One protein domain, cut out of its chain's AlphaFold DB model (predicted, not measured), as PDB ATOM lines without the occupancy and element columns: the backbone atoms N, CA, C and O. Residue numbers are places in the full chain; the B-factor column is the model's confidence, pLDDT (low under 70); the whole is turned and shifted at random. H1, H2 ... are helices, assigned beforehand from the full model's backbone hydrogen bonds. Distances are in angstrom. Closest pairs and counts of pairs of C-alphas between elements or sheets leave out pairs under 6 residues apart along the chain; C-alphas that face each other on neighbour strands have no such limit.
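Overview. This is residues 138 to 184 of the 232 residues of an uncharacterized protein of Magnaporthe oryzae (strain 70-15 / ATCC MYA-4617 / FGSC 8958) (UniProt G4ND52). Two long straight helices, H1 and H2, form a wide open V, with the short link of residues 159 and 160 at its corner and the space between the arms empty. The V is flat: its C-alphas span 48 by 30 by 5 A along their three main axes. The printed part has 47 residues, with two named helices in the order H1, H2 and no named strand, and its class is all helix. The whole is extended, with a radius of gyration of the C-alphas of 16.7 A.

Along the chain. After Thr 138, H1 takes residues 139 to 158, from C-alpha 139 at (3.854, 13.633, -38.611) to C-alpha 158 at (5.798, 39.285, -25.641), a length of 28.8 A. Ile 159 and Pro 160 follow. H2, the longest helix with 24 residues, takes residues 161 to 184, measures 34.8 A and ends with C-alpha 184 at (45.401, 36.686, -30.101).

Arrangement. H1 and H2 are apart, with no C-alpha of the one within 8 A of the other. The link between them is tight, with 2 residues. The N-to-C direction of H1 has its largest component, 0.94, along y, and that of H2 has 0.93 along x. Residues 138 to 155, of which 139 to 155 belong to H1, stand free, and so do residues 165 to 184 of H2. In H1 and H2 every O i to N i+4 pair is within hydrogen-bond range.

Size, cuts and confidence. The two C-alphas farthest apart, those of Glu 139 and Gln 184, are 48.3 A apart. The printed part has no cut and no long link. The mean pLDDT of the printed part is 74.8; it is under 70 at residues 154 to 166, on both sides of the link, and at residues 183 to 184.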
ATOM      1  N   THR A 138       8.341  11.732 -38.397       73.88
ATOM      2  CA  THR A 138       6.934  11.381 -38.264       73.88
ATOM      3  C   THR A 138       6.081  12.645 -38.295       73.88
ATOM      4  O   THR A 138       6.565  13.745 -38.041       73.88
ATOM      5  N   GLU A 139       4.795  12.503 -38.623       75.56
ATOM      6  CA  GLU A 139       3.854  13.633 -38.611       75.56
ATOM      7  C   GLU A 139       3.776  14.291 -37.216       75.56
ATOM      8  O   GLU A 139       3.611  15.502 -37.115       75.56
ATOM      9  N   GLU A 140       3.982  13.512 -36.143       76.81
ATOM     10  CA  GLU A 140       4.064  14.021 -34.765       76.81
ATOM     11  C   GLU A 140       5.297  14.912 -34.550       76.81
ATOM     12  O   GLU A 140       5.175  15.957 -33.918       76.81
ATOM     13  N   ASP A 141       6.459  14.564 -35.117       82.62
ATOM     14  CA  ASP A 141       7.665  15.404 -35.022       82.62
ATOM     15  C   ASP A 141       7.494  16.745 -35.756       82.62
ATOM     16  O   ASP A 141       8.071  17.758 -35.356       82.62
ATOM     17  N   ILE A 142       6.707  16.756 -36.839       82.19
ATOM     18  CA  ILE A 142       6.394  17.965 -37.615       82.19
ATOM     19  C   ILE A 142       5.446  18.869 -36.819       82.19
ATOM     20  O   ILE A 142       5.743  20.052 -36.656       82.19
ATOM     21  N   GLU A 143       4.357  18.324 -36.267       84.38
ATOM     22  CA  GLU A 143       3.419  19.093 -35.434       84.38
ATOM     23  C   GLU A 143       4.086  19.656 -34.166       84.38
ATOM     24  O   GLU A 143       3.780  20.775 -33.745       84.38
ATOM     25  N   ASP A 144       5.010  18.914 -33.547       84.31
ATOM     26  CA  ASP A 144       5.719  19.384 -32.350       84.31
ATOM     27  C   ASP A 144       6.740  20.487 -32.690       84.31
ATOM     28  O   ASP A 144       6.888  21.457 -31.942       84.31
ATOM     29  N   ALA A 145       7.388  20.408 -33.861       84.12
ATOM     30  CA  ALA A 145       8.260  21.468 -34.366       84.12
ATOM     31  C   ALA A 145       7.487  22.753 -34.708       84.12
ATOM     32  O   ALA A 145       7.937  23.843 -34.350       84.12
ATOM     33  N   GLU A 146       6.317  22.635 -35.342       85.44
ATOM     34  CA  GLU A 146       5.437  23.775 -35.630       85.44
ATOM     35  C   GLU A 146       4.950  24.442 -34.337       85.44
ATOM     36  O   GLU A 146       5.008  25.665 -34.210       85.44
ATOM     37  N   ARG A 147       4.566  23.650 -33.328       85.50
ATOM     38  CA  ARG A 147       4.180  24.162 -32.006       85.50
ATOM     39  C   ARG A 147       5.325  24.904 -31.318       85.50
ATOM     40  O   ARG A 147       5.101  25.957 -30.722       85.50
ATOM     41  N   LEU A 148       6.545  24.370 -31.386       84.38
ATOM     42  CA  LEU A 148       7.727  25.016 -30.816       84.38
ATOM     43  C   LEU A 148       8.042  26.336 -31.534       84.38
ATOM     44  O   LEU A 148       8.446  27.308 -30.897       84.38
ATOM     45  N   GLU A 149       7.867  26.385 -32.855       81.50
ATOM     46  CA  GLU A 149       8.061  27.600 -33.645       81.50
ATOM     47  C   GLU A 149       7.003  28.662 -33.320       81.50
ATOM     48  O   GLU A 149       7.352  29.832 -33.148       81.50
ATOM     49  N   GLU A 150       5.749  28.260 -33.117       80.56
ATOM     50  CA  GLU A 150       4.658  29.134 -32.672       80.56
ATOM     51  C   GLU A 150       4.882  29.652 -31.234       80.56
ATOM     52  O   GLU A 150       4.691  30.840 -30.948       80.56
ATOM     53  N   GLU A 151       5.393  28.813 -30.326       79.94
ATOM     54  CA  GLU A 151       5.812  29.229 -28.977       79.94
ATOM     55  C   GLU A 151       7.003  30.204 -29.027       79.94
ATOM     56  O   GLU A 151       7.083  31.165 -28.258       79.94
ATOM     57  N   ARG A 152       7.930  30.010 -29.973       75.06
ATOM     58  CA  ARG A 152       9.051  30.933 -30.174       75.06
ATOM     59  C   ARG A 152       8.558  32.279 -30.695       75.06
ATOM     60  O   ARG A 152       8.962  33.307 -30.162       75.06
ATOM     61  N   GLN A 153       7.692  32.278 -31.706       71.81
ATOM     62  CA  GLN A 153       7.125  33.492 -32.301       71.81
ATOM     63  C   GLN A 153       6.301  34.289 -31.284       71.81
ATOM     64  O   GLN A 153       6.496  35.495 -31.162       71.81
ATOM     65  N   SER A 154       5.472  33.618 -30.483       69.00
ATOM     66  CA  SER A 154       4.718  34.268 -29.401       69.00
ATOM     67  C   SER A 154       5.625  34.826 -28.301       69.00
ATOM     68  O   SER A 154       5.387  35.933 -27.819       69.00
ATOM     69  N   ARG A 155       6.729  34.144 -27.965       65.12
ATOM     70  CA  ARG A 155       7.744  34.690 -27.052       65.12
ATOM     71  C   ARG A 155       8.402  35.960 -27.609       65.12
ATOM     72  O   ARG A 155       8.663  36.876 -26.838       65.12
ATOM     73  N   TYR A 156       8.657  36.042 -28.917       61.47
ATOM     74  CA  TYR A 156       9.196  37.257 -29.548       61.47
ATOM     75  C   TYR A 156       8.195  38.422 -29.567       61.47
ATOM     76  O   TYR A 156       8.626  39.568 -29.492       61.47
ATOM     77  N   GLU A 157       6.886  38.156 -29.626       61.44
ATOM     78  CA  GLU A 157       5.855  39.202 -29.521       61.44
ATOM     79  C   GLU A 157       5.650  39.719 -28.082       61.44
ATOM     80  O   GLU A 157       5.167  40.836 -27.898       61.44
ATOM     81  N   GLU A 158       6.021  38.942 -27.057       58.84
ATOM     82  CA  GLU A 158       5.798  39.285 -25.641       58.84
ATOM     83  C   GLU A 158       7.004  39.975 -24.961       58.84
ATOM     84  O   GLU A 158       6.856  40.565 -23.887       58.84
ATOM     85  N   ILE A 159       8.199  39.949 -25.566       60.03
ATOM     86  CA  ILE A 159       9.403  40.592 -25.011       60.03
ATOM     87  C   ILE A 159       9.399  42.097 -25.350       60.03
ATOM     88  O   ILE A 159       9.420  42.450 -26.527       60.03
ATOM     89  N   PRO A 160       9.418  43.010 -24.356       64.62
ATOM     90  CA  PRO A 160       9.566  44.445 -24.603       64.62
ATOM     91  C   PRO A 160      10.886  44.752 -25.326       64.62
ATOM     92  O   PRO A 160      11.917  44.204 -24.938       64.62
ATOM     93  N   ASP A 161      10.874  45.671 -26.298       60.09
ATOM     94  CA  ASP A 161      12.039  46.051 -27.126       60.09
ATOM     95  C   ASP A 161      13.341  46.287 -26.323       60.09
ATOM     96  O   ASP A 161      14.425  45.928 -26.784       60.09
ATOM     97  N   ASP A 162      13.247  46.810 -25.092       61.25
ATOM     98  CA  ASP A 162      14.396  47.036 -24.195       61.25
ATOM     99  C   ASP A 162      15.148  45.742 -23.815       61.25
ATOM    100  O   ASP A 162      16.372  45.753 -23.705       61.25
ATOM    101  N   LEU A 163      14.452  44.613 -23.634       63.53
ATOM    102  CA  LEU A 163      15.065  43.317 -23.295       63.53
ATOM    103  C   LEU A 163      15.676  42.625 -24.522       63.53
ATOM    104  O   LEU A 163      16.654  41.890 -24.387       63.53
ATOM    105  N   MET A 164      15.130  42.866 -25.721       69.12
ATOM    106  CA  MET A 164      15.715  42.357 -26.967       69.12
ATOM    107  C   MET A 164      17.047  43.059 -27.269       69.12
ATOM    108  O   MET A 164      18.001  42.416 -27.707       69.12
ATOM    109  N   MET A 165      17.135  44.363 -26.984       66.62
ATOM    110  CA  MET A 165      18.360  45.136 -27.185       66.62
ATOM    111  C   MET A 165      19.495  44.707 -26.242       66.62
ATOM    112  O   MET A 165      20.649  44.676 -26.668       66.62
ATOM    113  N   ASP A 166      19.176  44.314 -25.006       68.88
ATOM    114  CA  ASP A 166      20.155  43.789 -24.040       68.88
ATOM    115  C   ASP A 166      20.704  42.415 -24.483       68.88
ATOM    116  O   ASP A 166      21.910  42.179 -24.429       68.88
ATOM    117  N   SER A 167      19.846  41.545 -25.035       71.19
ATOM    118  CA  SER A 167      20.263  40.246 -25.595       71.19
ATOM    119  C   SER A 167      21.165  40.399 -26.822       71.19
ATOM    120  O   SER A 167      22.155  39.686 -26.944       71.19
ATOM    121  N   MET A 168      20.855  41.336 -27.725       73.56
ATOM    122  CA  MET A 168      21.706  41.602 -28.894       73.56
ATOM    123  C   MET A 168      23.075  42.165 -28.491       73.56
ATOM    124  O   MET A 168      24.078  41.862 -29.132       73.56
ATOM    125  N   MET A 169      23.127  42.964 -27.421       77.44
ATOM    126  CA  MET A 169      24.382  43.487 -26.881       77.44
ATOM    127  C   MET A 169      25.243  42.375 -26.261       77.44
ATOM    128  O   MET A 169      26.458  42.372 -26.451       77.44
ATOM    129  N   GLU A 170      24.633  41.419 -25.554       77.38
ATOM    130  CA  GLU A 170      25.335  40.254 -24.993       77.38
ATOM    131  C   GLU A 170      25.948  39.372 -26.094       77.38
ATOM    132  O   GLU A 170      27.144  39.068 -26.039       77.38
ATOM    133  N   ASP A 171      25.182  39.067 -27.146       77.88
ATOM    134  CA  ASP A 171      25.658  38.293 -28.301       77.88
ATOM    135  C   ASP A 171      26.847  38.974 -29.009       77.88
ATOM    136  O   ASP A 171      27.814  38.318 -29.417       77.88
ATOM    137  N   GLU A 172      26.816  40.306 -29.135       80.88
ATOM    138  CA  GLU A 172      27.897  41.068 -29.767       80.88
ATOM    139  C   GLU A 172      29.193  41.028 -28.937       80.88
ATOM    140  O   GLU A 172      30.290  40.896 -29.493       80.88
ATOM    141  N   HIS A 173      29.087  41.025 -27.606       81.38
ATOM    142  CA  HIS A 173      30.241  40.863 -26.720       81.38
ATOM    143  C   HIS A 173      30.858  39.459 -26.782       81.38
ATOM    144  O   HIS A 173      32.089  39.328 -26.774       81.38
ATOM    145  N   GLU A 174      30.046  38.403 -26.868       83.38
ATOM    146  CA  GLU A 174      30.557  37.038 -27.039       83.38
ATOM    147  C   GLU A 174      31.280  36.866 -28.381       83.38
ATOM    148  O   GLU A 174      32.358  36.259 -28.450       83.38
ATOM    149  N   PHE A 175      30.735  37.457 -29.446       81.31
ATOM    150  CA  PHE A 175      31.359  37.447 -30.765       81.31
ATOM    151  C   PHE A 175      32.712  38.176 -30.767       81.31
ATOM    152  O   PHE A 175      33.703  37.660 -31.296       81.31
ATOM    153  N   GLU A 176      32.798  39.337 -30.116       82.88
ATOM    154  CA  GLU A 176      34.045  40.096 -29.996       82.88
ATOM    155  C   GLU A 176      35.104  39.350 -29.152       82.88
ATOM    156  O   GLU A 176      36.304  39.370 -29.460       82.88
ATOM    157  N   ALA A 177      34.684  38.590 -28.134       83.38
ATOM    158  CA  ALA A 177      35.566  37.720 -27.353       83.38
ATOM    159  C   ALA A 177      36.145  36.556 -28.187       83.38
ATOM    160  O   ALA A 177      37.332  36.230 -28.078       83.38
ATOM    161  N   LEU A 178      35.346  35.947 -29.067       83.44
ATOM    162  CA  LEU A 178      35.830  34.921 -29.998       83.44
ATOM    163  C   LEU A 178      36.781  35.512 -31.045       83.44
ATOM    164  O   LEU A 178      37.855  34.951 -31.288       83.44
ATOM    165  N   ALA A 179      36.431  36.665 -31.620       80.94
ATOM    166  CA  ALA A 179      37.263  37.366 -32.594       80.94
ATOM    167  C   ALA A 179      38.621  37.769 -31.996       80.94
ATOM    168  O   ALA A 179      39.667  37.553 -32.612       80.94
ATOM    169  N   SER A 180      38.631  38.273 -30.759       79.88
ATOM    170  CA  SER A 180      39.867  38.619 -30.051       79.88
ATOM    171  C   SER A 180      40.718  37.396 -29.704       79.88
ATOM    172  O   SER A 180      41.937  37.474 -29.825       79.88
ATOM    173  N   ASN A 181      40.130  36.239 -29.379       76.62
ATOM    174  CA  ASN A 181      40.879  34.994 -29.158       76.62
ATOM    175  C   ASN A 181      41.529  34.477 -30.460       76.62
ATOM    176  O   ASN A 181      42.702  34.099 -30.468       76.62
ATOM    177  N   VAL A 182      40.815  34.550 -31.590       74.94
ATOM    178  CA  VAL A 182      41.359  34.216 -32.922       74.94
ATOM    179  C   VAL A 182      42.480  35.177 -33.330       74.94
ATOM    180  O   VAL A 182      43.502  34.738 -33.862       74.94
ATOM    181  N   GLN A 183      42.333  36.473 -33.046       67.31
ATOM    182  CA  GLN A 183      43.364  37.485 -33.289       67.31
ATOM    183  C   GLN A 183      44.573  37.306 -32.350       67.31
ATOM    184  O   GLN A 183      45.718  37.492 -32.760       67.31
ATOM    185  N   GLN A 184      44.348  36.902 -31.096       61.72
ATOM    186  CA  GLN A 184      45.401  36.686 -30.101       61.72
ATOM    187  C   GLN A 184      46.204  35.408 -30.370       61.72
ATOM    188  O   GLN A 184      47.414  35.395 -30.149       61.72
TER     189      GLN A 184